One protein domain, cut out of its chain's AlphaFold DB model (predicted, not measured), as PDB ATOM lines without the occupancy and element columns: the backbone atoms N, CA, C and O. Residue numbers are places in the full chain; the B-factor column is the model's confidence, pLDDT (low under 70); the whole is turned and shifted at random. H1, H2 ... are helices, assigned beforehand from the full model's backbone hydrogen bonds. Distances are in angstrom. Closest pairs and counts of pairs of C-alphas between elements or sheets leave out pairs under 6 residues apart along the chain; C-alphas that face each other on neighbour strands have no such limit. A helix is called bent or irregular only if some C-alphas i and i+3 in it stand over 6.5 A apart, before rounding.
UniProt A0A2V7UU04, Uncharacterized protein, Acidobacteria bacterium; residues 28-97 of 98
ATOM      1  N   SER A  28      73.887  22.271  97.167       92.81
ATOM      2  CA  SER A  28      73.479  22.524  98.547       92.81
ATOM      3  C   SER A  28      74.317  21.700  99.541       92.81
ATOM      4  O   SER A  28      74.932  20.701  99.157       92.81
ATOM      5  N   PRO A  29      74.335  22.061 100.836       92.06
ATOM      6  CA  PRO A  29      75.012  21.269 101.863       92.06
ATOM      7  C   PRO A  29      74.569  19.797 101.906       92.06
ATOM      8  O   PRO A  29      75.394  18.909 102.104       92.06
ATOM      9  N   GLU A  30      73.286  19.516 101.671       93.12
ATOM     10  CA  GLU A  30      72.730  18.158 101.658       93.12
ATOM     11  C   GLU A  30      73.242  17.350 100.460       93.12
ATOM     12  O   GLU A  30      73.610  16.184 100.595       93.12
ATOM     13  N   GLN A  31      73.307  17.988  99.291       93.31
ATOM     14  CA  GLN A  31      73.858  17.414  98.064       93.31
ATOM     15  C   GLN A  31      75.358  17.118  98.207       93.31
ATOM     16  O   GLN A  31      75.830  16.059  97.791       93.31
ATOM     17  N   ILE A  32      76.105  18.024  98.847       90.44
ATOM     18  CA  ILE A  32      77.523  17.827  99.174       90.44
ATOM     19  C   ILE A  32      77.683  16.631 100.117       90.44
ATOM     20  O   ILE A  32      78.448  15.724  99.808       90.44
ATOM     21  N   SER A  33      76.917  16.590 101.210       91.31
ATOM     22  CA  SER A  33      76.949  15.490 102.184       91.31
ATOM     23  C   SER A  33      76.641  14.135 101.538       91.31
ATOM     24  O   SER A  33      77.327  13.142 101.783       91.31
ATOM     25  N   PHE A  34      75.670  14.091 100.621       93.19
ATOM     26  CA  PHE A  34      75.385  12.887  99.846       93.19
ATOM     27  C   PHE A  34      76.584  12.447  98.986       93.19
ATOM     28  O   PHE A  34      76.983  11.282  99.036       93.19
ATOM     29  N   LEU A  35      77.193  13.357  98.226       91.94
ATOM     30  CA  LEU A  35      78.377  13.045  97.417       91.94
ATOM     31  C   LEU A  35      79.568  12.600  98.281       91.94
ATOM     32  O   LEU A  35      80.283  11.673  97.906       91.94
ATOM     33  N   GLU A  36      79.764  13.221  99.444       90.12
ATOM     34  CA  GLU A  36      80.775  12.807 100.417       90.12
ATOM     35  C   GLU A  36      80.510  11.389 100.927       90.12
ATOM     36  O   GLU A  36      81.446  10.591 100.957       90.12
ATOM     37  N   SER A  37      79.253  11.036 101.219       91.75
ATOM     38  CA  SER A  37      78.879   9.682 101.657       91.75
ATOM     39  C   SER A  37      79.224   8.604 100.619       91.75
ATOM     40  O   SER A  37      79.693   7.522 100.971       91.75
ATOM     41  N   LEU A  38      79.093   8.907  99.320       90.12
ATOM     42  CA  LEU A  38      79.504   7.989  98.253       90.12
ATOM     43  C   LEU A  38      81.027   7.789  98.236       90.12
ATOM     44  O   LEU A  38      81.497   6.673  98.007       90.12
ATOM     45  N   LEU A  39      81.801   8.840  98.518       87.50
ATOM     46  CA  LEU A  39      83.266   8.792  98.593       87.50
ATOM     47  C   LEU A  39      83.792   8.036  99.825       87.50
ATOM     48  O   LEU A  39      84.981   7.714  99.872       87.50
ATOM     49  N   GLU A  40      82.949   7.743 100.818       87.44
ATOM     50  CA  GLU A  40      83.347   6.931 101.975       87.44
ATOM     51  C   GLU A  40      83.505   5.448 101.629       87.44
ATOM     52  O   GLU A  40      84.220   4.725 102.325       87.44
ATOM     53  N   THR A  41      82.888   5.003 100.532       86.44
ATOM     54  CA  THR A  41      82.954   3.618 100.063       86.44
ATOM     55  C   THR A  41      83.823   3.507  98.811       86.44
ATOM     56  O   THR A  41      83.804   4.378  97.941       86.44
ATOM     57  N   ALA A  42      84.581   2.414  98.685       84.06
ATOM     58  CA  ALA A  42      85.412   2.179  97.501       84.06
ATOM     59  C   ALA A  42      84.570   2.080  96.214       84.06
ATOM     60  O   ALA A  42      84.956   2.616  95.173       84.06
ATOM     61  N   ASP A  43      83.400   1.443  96.302       85.88
ATOM     62  CA  ASP A  43      82.480   1.306  95.174       85.88
ATOM     63  C   ASP A  43      81.845   2.644  94.789       85.88
ATOM     64  O   ASP A  43      81.856   3.000  93.609       85.88
ATOM     65  N   GLY A  44      81.368   3.434  95.756       86.50
ATOM     66  CA  GLY A  44      80.811   4.759  95.486       86.50
ATOM     67  C   GLY A  44      81.848   5.721  94.898       86.50
ATOM     68  O   GLY A  44      81.562   6.410  93.917       86.50
ATOM     69  N   ALA A  45      83.090   5.696  95.396       85.06
ATOM     70  CA  ALA A  45      84.186   6.480  94.829       85.06
ATOM     71  C   ALA A  45      84.522   6.070  93.385       85.06
ATOM     72  O   ALA A  45      84.745   6.934  92.527       85.06
ATOM     73  N   ARG A  46      84.523   4.763  93.085       85.12
ATOM     74  CA  ARG A  46      84.711   4.246  91.720       85.12
ATOM     75  C   ARG A  46      83.577   4.692  90.799       85.12
ATOM     76  O   ARG A  46      83.854   5.155  89.694       85.12
ATOM     77  N   VAL A  47      82.326   4.577  91.242       86.25
ATOM     78  CA  VAL A  47      81.148   4.995  90.470       86.25
ATOM     79  C   VAL A  47      81.200   6.490  90.166       86.25
ATOM     80  O   VAL A  47      81.105   6.869  89.001       86.25
ATOM     81  N   LEU A  48      81.430   7.335  91.176       87.94
ATOM     82  CA  LEU A  48      81.541   8.783  90.985       87.94
ATOM     83  C   LEU A  48      82.667   9.152  90.018       87.94
ATOM     84  O   LEU A  48      82.463   9.969  89.121       87.94
ATOM     85  N   SER A  49      83.840   8.530  90.155       86.19
ATOM     86  CA  SER A  49      84.976   8.789  89.262       86.19
ATOM     87  C   SER A  49      84.644   8.427  87.812       86.19
ATOM     88  O   SER A  49      84.917   9.208  86.900       86.19
ATOM     89  N   SER A  50      84.015   7.270  87.597       86.88
ATOM     90  CA  SER A  50      83.573   6.840  86.270       86.88
ATOM     91  C   SER A  50      82.510   7.772  85.691       86.88
ATOM     92  O   SER A  50      82.626   8.151  84.529       86.88
ATOM     93  N   LEU A  51      81.530   8.204  86.492       88.69
ATOM     94  CA  LEU A  51      80.506   9.160  86.063       88.69
ATOM     95  C   LEU A  51      81.134  10.478  85.607       88.69
ATOM     96  O   LEU A  51      80.820  10.942  84.516       88.69
ATOM     97  N   VAL A  52      82.074  11.039  86.372       89.62
ATOM     98  CA  VAL A  52      82.772  12.281  85.995       89.62
ATOM     99  C   VAL A  52      83.534  12.113  84.678       89.62
ATOM    100  O   VAL A  52      83.421  12.951  83.781       89.62
ATOM    101  N   VAL A  53      84.292  11.020  84.525       87.00
ATOM    102  CA  VAL A  53      85.036  10.733  83.286       87.00
ATOM    103  C   VAL A  53      84.086  10.590  82.097       87.00
ATOM    104  O   VAL A  53      84.357  11.142  81.028       87.00
ATOM    105  N   THR A  54      82.966   9.890  82.278       86.25
ATOM    106  CA  THR A  54      81.926   9.739  81.257       86.25
ATOM    107  C   THR A  54      81.323  11.092  80.890       86.25
ATOM    108  O   THR A  54      81.284  11.420  79.707       86.25
ATOM    109  N   THR A  55      80.961  11.936  81.861       88.12
ATOM    110  CA  THR A  55      80.452  13.295  81.610       88.12
ATOM    111  C   THR A  55      81.428  14.122  80.782       88.12
ATOM    112  O   THR A  55      81.030  14.708  79.776       88.12
ATOM    113  N   ILE A  56      82.718  14.139  81.140       85.81
ATOM    114  CA  ILE A  56      83.738  14.873  80.375       85.81
ATOM    115  C   ILE A  56      83.807  14.351  78.935       85.81
ATOM    116  O   ILE A  56      83.840  15.142  77.991       85.81
ATOM    117  N   ARG A  57      83.846  13.026  78.754       84.31
ATOM    118  CA  ARG A  57      83.946  12.401  77.428       84.31
ATOM    119  C   ARG A  57      82.728  12.692  76.563       84.31
ATOM    120  O   ARG A  57      82.906  12.976  75.382       84.31
ATOM    121  N   LEU A  58      81.527  12.642  77.136       82.00
ATOM    122  CA  LEU A  58      80.282  12.942  76.432       82.00
ATOM    123  C   LEU A  58      80.209  14.427  76.056       82.00
ATOM    124  O   LEU A  58      79.971  14.737  74.894       82.00
ATOM    125  N   ARG A  59      80.520  15.346  76.985       82.25
ATOM    126  CA  ARG A  59      80.519  16.800  76.722       82.25
ATOM    127  C   ARG A  59      81.548  17.231  75.673       82.25
ATOM    128  O   ARG A  59      81.308  18.182  74.939       82.25
ATOM    129  N   ARG A  60      82.710  16.568  75.619       80.75
ATOM    130  CA  ARG A  60      83.799  16.890  74.672       80.75
ATOM    131  C   ARG A  60      83.736  16.102  73.367       80.75
ATOM    132  O   ARG A  60      84.537  16.363  72.471       80.75
ATOM    133  N   SER A  61      82.847  15.121  73.264       74.50
ATOM    134  CA  SER A  61      82.741  14.295  72.069       74.50
ATOM    135  C   SER A  61      82.132  15.076  70.912       74.50
ATOM    136  O   SER A  61      80.938  15.349  70.898       74.50
ATOM    137  N   ALA A  62      82.944  15.351  69.893       62.56
ATOM    138  CA  ALA A  62      82.469  15.579  68.534       62.56
ATOM    139  C   ALA A  62      82.340  14.205  67.858       62.56
ATOM    140  O   ALA A  62      83.250  13.768  67.156       62.56
ATOM    141  N   LEU A  63      81.299  13.439  68.201       58.00
ATOM    142  CA  LEU A  63      81.207  12.036  67.788       58.00
ATOM    143  C   LEU A  63      80.387  11.821  66.517       58.00
ATOM    144  O   LEU A  63      79.467  12.569  66.196       58.00
ATOM    145  N   ALA A  64      80.779  10.754  65.821       56.84
ATOM    146  CA  ALA A  64      80.151  10.239  64.620       56.84
ATOM    147  C   ALA A  64      78.685   9.808  64.874       56.84
ATOM    148  O   ALA A  64      78.314   9.510  66.016       56.84
ATOM    149  N   PRO A  65      77.839   9.786  63.825       59.06
ATOM    150  CA  PRO A  65      76.387   9.612  63.951       59.06
ATOM    151  C   PRO A  65      75.952   8.324  64.665       59.06
ATOM    152  O   PRO A  65      74.911   8.296  65.312       59.06
ATOM    153  N   ASP A  66      76.765   7.271  64.588       64.50
ATOM    154  CA  ASP A  66      76.523   5.941  65.159       64.50
ATOM    155  C   ASP A  66      76.570   5.904  66.694       64.50
ATOM    156  O   ASP A  66      76.048   4.977  67.308       64.50
ATOM    157  N   LYS A  67      77.160   6.920  67.333       64.44
ATOM    158  CA  LYS A  67      77.195   7.046  68.802       64.44
ATOM    159  C   LYS A  67      76.245   8.111  69.340       64.44
ATOM    160  O   LYS A  67      76.149   8.269  70.557       64.44
ATOM    161  N   ALA A  68      75.529   8.818  68.466       69.50
ATOM    162  CA  ALA A  68      74.635   9.904  68.853       69.50
ATOM    163  C   ALA A  68      73.466   9.420  69.727       69.50
ATOM    164  O   ALA A  68      73.096  10.107  70.673       69.50
ATOM    165  N   GLU A  69      72.932   8.225  69.469       73.62
ATOM    166  CA  GLU A  69      71.787   7.669  70.205       73.62
ATOM    167  C   GLU A  69      72.130   7.323  71.664       73.62
ATOM    168  O   GLU A  69      71.382   7.654  72.587       73.62
ATOM    169  N   ILE A  70      73.313   6.740  71.897       70.38
ATOM    170  CA  ILE A  70      73.804   6.441  73.252       70.38
ATOM    171  C   ILE A  70      74.011   7.743  74.030       70.38
ATOM    172  O   ILE A  70      73.604   7.843  75.184       70.38
ATOM    173  N   ILE A  71      74.595   8.765  73.397       72.56
ATOM    174  CA  ILE A  71      74.783  10.081  74.023       72.56
ATOM    175  C   ILE A  71      73.426  10.717  74.339       72.56
ATOM    176  O   ILE A  71      73.231  11.191  75.455       72.56
ATOM    177  N   ALA A  72      72.488  10.695  73.388       73.81
ATOM    178  CA  ALA A  72      71.156  11.270  73.546       73.81
ATOM    179  C   ALA A  72      70.365  10.620  74.688       73.81
ATOM    180  O   ALA A  72      69.546  11.287  75.314       73.81
ATOM    181  N   THR A  73      70.638   9.352  74.991       77.06
ATOM    182  CA  THR A  73      69.962   8.624  76.073       77.06
ATOM    183  C   THR A  73      70.678   8.787  77.414       77.06
ATOM    184  O   THR A  73      70.040   8.990  78.447       77.06
ATOM    185  N   LEU A  74      72.012   8.719  77.420       82.00
ATOM    186  CA  LEU A  74      72.803   8.659  78.650       82.00
ATOM    187  C   LEU A  74      73.144  10.041  79.221       82.00
ATOM    188  O   LEU A  74      73.104  10.234  80.437       82.00
ATOM    189  N   LEU A  75      73.482  11.009  78.363       83.50
ATOM    190  CA  LEU A  75      73.896  12.339  78.807       83.50
ATOM    191  C   LEU A  75      72.801  13.052  79.620       83.50
ATOM    192  O   LEU A  75      73.140  13.564  80.684       83.50
ATOM    193  N   PRO A  76      71.509  13.050  79.223       86.25
ATOM    194  CA  PRO A  76      70.470  13.709  80.012       86.25
ATOM    195  C   PRO A  76      70.356  13.160  81.436       86.25
ATOM    196  O   PRO A  76      70.289  13.937  82.381       86.25
ATOM    197  N   SER A  77      70.402  11.838  81.611       86.94
ATOM    198  CA  SER A  77      70.316  11.200  82.932       86.94
ATOM    199  C   SER A  77      71.506  11.567  83.823       86.94
ATOM    200  O   SER A  77      71.350  11.829  85.015       86.94
ATOM    201  N   ILE A  78      72.701  11.642  83.231       89.44
ATOM    202  CA  ILE A  78      73.919  12.079  83.919       89.44
ATOM    203  C   ILE A  78      73.826  13.559  84.316       89.44
ATOM    204  O   ILE A  78      74.181  13.916  85.438       89.44
ATOM    205  N   GLU A  79      73.324  14.425  83.435       88.94
ATOM    206  CA  GLU A  79      73.135  15.848  83.742       88.94
ATOM    207  C   GLU A  79      72.058  16.065  84.819       88.94
ATOM    208  O   GLU A  79      72.248  16.892  85.711       88.94
ATOM    209  N   VAL A  80      70.973  15.278  84.817       91.06
ATOM    210  CA  VAL A  80      69.956  15.295  85.886       91.06
ATOM    211  C   VAL A  80      70.596  14.996  87.238       91.06
ATOM    212  O   VAL A  80      70.381  15.742  88.195       91.06
ATOM    213  N   PHE A  81      71.433  13.960  87.317       92.75
ATOM    214  CA  PHE A  81      72.175  13.661  88.537       92.75
ATOM    215  C   PHE A  81      73.085  14.811  88.966       92.75
ATOM    216  O   PHE A  81      73.015  15.228  90.117       92.75
ATOM    217  N   TRP A  82      73.893  15.373  88.063       92.31
ATOM    218  CA  TRP A  82      74.797  16.469  88.427       92.31
ATOM    219  C   TRP A  82      74.073  17.767  88.796       92.31
ATOM    220  O   TRP A  82      74.604  18.547  89.587       92.31
ATOM    221  N   SER A  83      72.862  17.991  88.282       91.19
ATOM    222  CA  SER A  83      72.017  19.129  88.663       91.19
ATOM    223  C   SER A  83      71.395  18.982  90.056       91.19
ATOM    224  O   SER A  83      71.126  19.979  90.724       91.19
ATOM    225  N   ASN A  84      71.169  17.744  90.505       93.25
ATOM    226  CA  ASN A  84      70.565  17.450  91.798       93.25
ATOM    227  C   ASN A  84      71.085  16.117  92.365       93.25
ATOM    228  O   ASN A  84      70.354  15.118  92.344       93.25
ATOM    229  N   PRO A  85      72.336  16.062  92.854       93.19
ATOM    230  CA  PRO A  85      72.919  14.815  93.323       93.19
ATOM    231  C   PRO A  85      72.282  14.417  94.653       93.19
ATOM    232  O   PRO A  85      72.475  15.053  95.686       93.19
ATOM    233  N   CYS A  86      71.491  13.352  94.618       94.44
ATOM    234  CA  CYS A  86      70.838  12.781  95.784       94.44
ATOM    235  C   CYS A  86      70.631  11.276  95.578       94.44
ATOM    236  O   CYS A  86      70.799  10.761  94.471       94.44
ATOM    237  N   SER A  87      70.211  10.562  96.626       93.06
ATOM    238  CA  SER A  87      69.975   9.114  96.540       93.06
ATOM    239  C   SER A  87      69.006   8.730  95.420       93.06
ATOM    240  O   SER A  87      69.176   7.675  94.818       93.06
ATOM    241  N   ARG A  88      67.997   9.566  95.139       94.25
ATOM    242  CA  ARG A  88      67.006   9.294  94.094       94.25
ATOM    243  C   ARG A  88      67.628   9.359  92.701       94.25
ATOM    244  O   ARG A  88      67.578   8.375  91.978       94.25
ATOM    245  N   THR A  89      68.258  10.480  92.351       92.44
ATOM    246  CA  THR A  89      68.880  10.665  91.027       92.44
ATOM    247  C   THR A  89      70.065   9.722  90.809       92.44
ATOM    248  O   THR A  89      70.342   9.325  89.680       92.44
ATOM    249  N   TYR A  90      70.744   9.323  91.887       90.94
ATOM    250  CA  TYR A  90      71.775   8.290  91.853       90.94
ATOM    251  C   TYR A  90      71.207   6.904  91.519       90.94
ATOM    252  O   TYR A  90      71.764   6.197  90.681       90.94
ATOM    253  N   GLU A  91      70.093   6.516  92.143       88.88
ATOM    254  CA  GLU A  91      69.451   5.230  91.858       88.88
ATOM    255  C   GLU A  91      68.830   5.207  90.456       88.88
ATOM    256  O   GLU A  91      68.979   4.214  89.748       88.88
ATOM    257  N   ASP A  92      68.238   6.321  90.009       87.19
ATOM    258  CA  ASP A  92      67.739   6.478  88.637       87.19
ATOM    259  C   ASP A  92      68.862   6.225  87.611       87.19
ATOM    260  O   ASP A  92      68.686   5.459  86.659       87.19
ATOM    261  N   LEU A  93      70.060   6.783  87.846       84.81
ATOM    262  CA  LEU A  93      71.249   6.495  87.038       84.81
ATOM    263  C   LEU A  93      71.658   5.022  87.096       84.81
ATOM    264  O   LEU A  93      71.979   4.426  86.069       84.81
ATOM    265  N   ARG A  94      71.666   4.421  88.289       81.44
ATOM    266  CA  ARG A  94      72.083   3.027  88.484       81.44
ATOM    267  C   ARG A  94      71.161   2.050  87.750       81.44
ATOM    268  O   ARG A  94      71.640   1.082  87.160       81.44
ATOM    269  N   ILE A  95      69.853   2.313  87.756       80.00
ATOM    270  CA  ILE A  95      68.840   1.517  87.051       80.00
ATOM    271  C   ILE A  95      68.968   1.678  85.535       80.00
ATOM    272  O   ILE A  95      68.800   0.698  84.809       80.00
ATOM    273  N   ALA A  96      69.329   2.872  85.056       70.69
ATOM    274  CA  ALA A  96      69.524   3.147  83.634       70.69
ATOM    275  C   ALA A  96      70.693   2.369  82.987       70.69
ATOM    276  O   ALA A  96      70.840   2.434  81.769       70.69
ATOM    277  N   ARG A  97      71.482   1.603  83.768       62.59
ATOM    278  CA  ARG A  97      72.592   0.737  83.312       62.59
ATOM    279  C   ARG A  97      73.555   1.447  82.348       62.59
ATOM    280  O   ARG A  97      73.681   1.056  81.189       62.59
TER     281      ARG A  97
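What this domain is: This is residues 28 to 97 of the 98 residues of an uncharacterized protein of Acidobacteria bacterium (UniProt A0A2V7UU04). Two long helices, H2 and H3, cross at a steep angle and run opposite ways, joined by a tight link at one end of the long axis. At the other end H1 lies across, making a corner with the first part of H2, and H4 folds back on the last part of H3. The printed part has 70 residues with four named helices, H1, H2, H3 and H4 in chain order, and no named strand: the class is all helix. It is only just compact, close to loose, with a radius of gyration of the C-alphas of 12.9 A, and elongated, spanning 38 by 21 by 20 A.

How they stand to each other: Begin with H2, residues 42 to 60; its residues 51 to 58 alone touch H3, residues 65 to 83, closest at the C-alphas of Leu 58 and Ile 71, 6.7 A apart. Their tilt is steep, 55 degrees, opposite ways. H3 has a kink of 36 degrees near residue 73 and is irregular, with C-alphas 66 and 69 7.1 A apart. Its residues 77 to 81 alone touch H4, residues 87 to 95, in a helical hairpin at a shallow tilt of 20 degrees, opposite ways; the closest C-alphas, of Phe 81 and Thr 89, are 5.1 A apart. H1, residues 29 to 39, and H2 touch only at the corner, through residues 44 to 48 of H2; the C-alphas of Leu 38 and Gly 44 are closest, at 4.4 A. H1 and H4 are close but not clearly touching; H1 and H3 are apart, as are H2 and H4. Every O i to N i+4 pair is within hydrogen-bond range in H1, H2 and H4, and 11 of 15 in H3.

Where its parts are: Find C-alpha 42 at (85.412, 2.179, 97.501), where H2 starts its 27.2 A; H3 measures 26.8 A, H1 15.3 A and H4 12.2 A. H1 begins at C-alpha 29, (75.012, 21.269, 101.863), and H4 ends at C-alpha 95, (68.840, 1.517, 87.051).

The domain as a whole: Look to Pro 29 and Asp 66 for the C-alphas farthest apart, 39.8 A. The printed part has no cut, and its three links between helices are tight. The mean pLDDT of the printed part is 83.8; residues 62 to 68 and residue 97 are under 70.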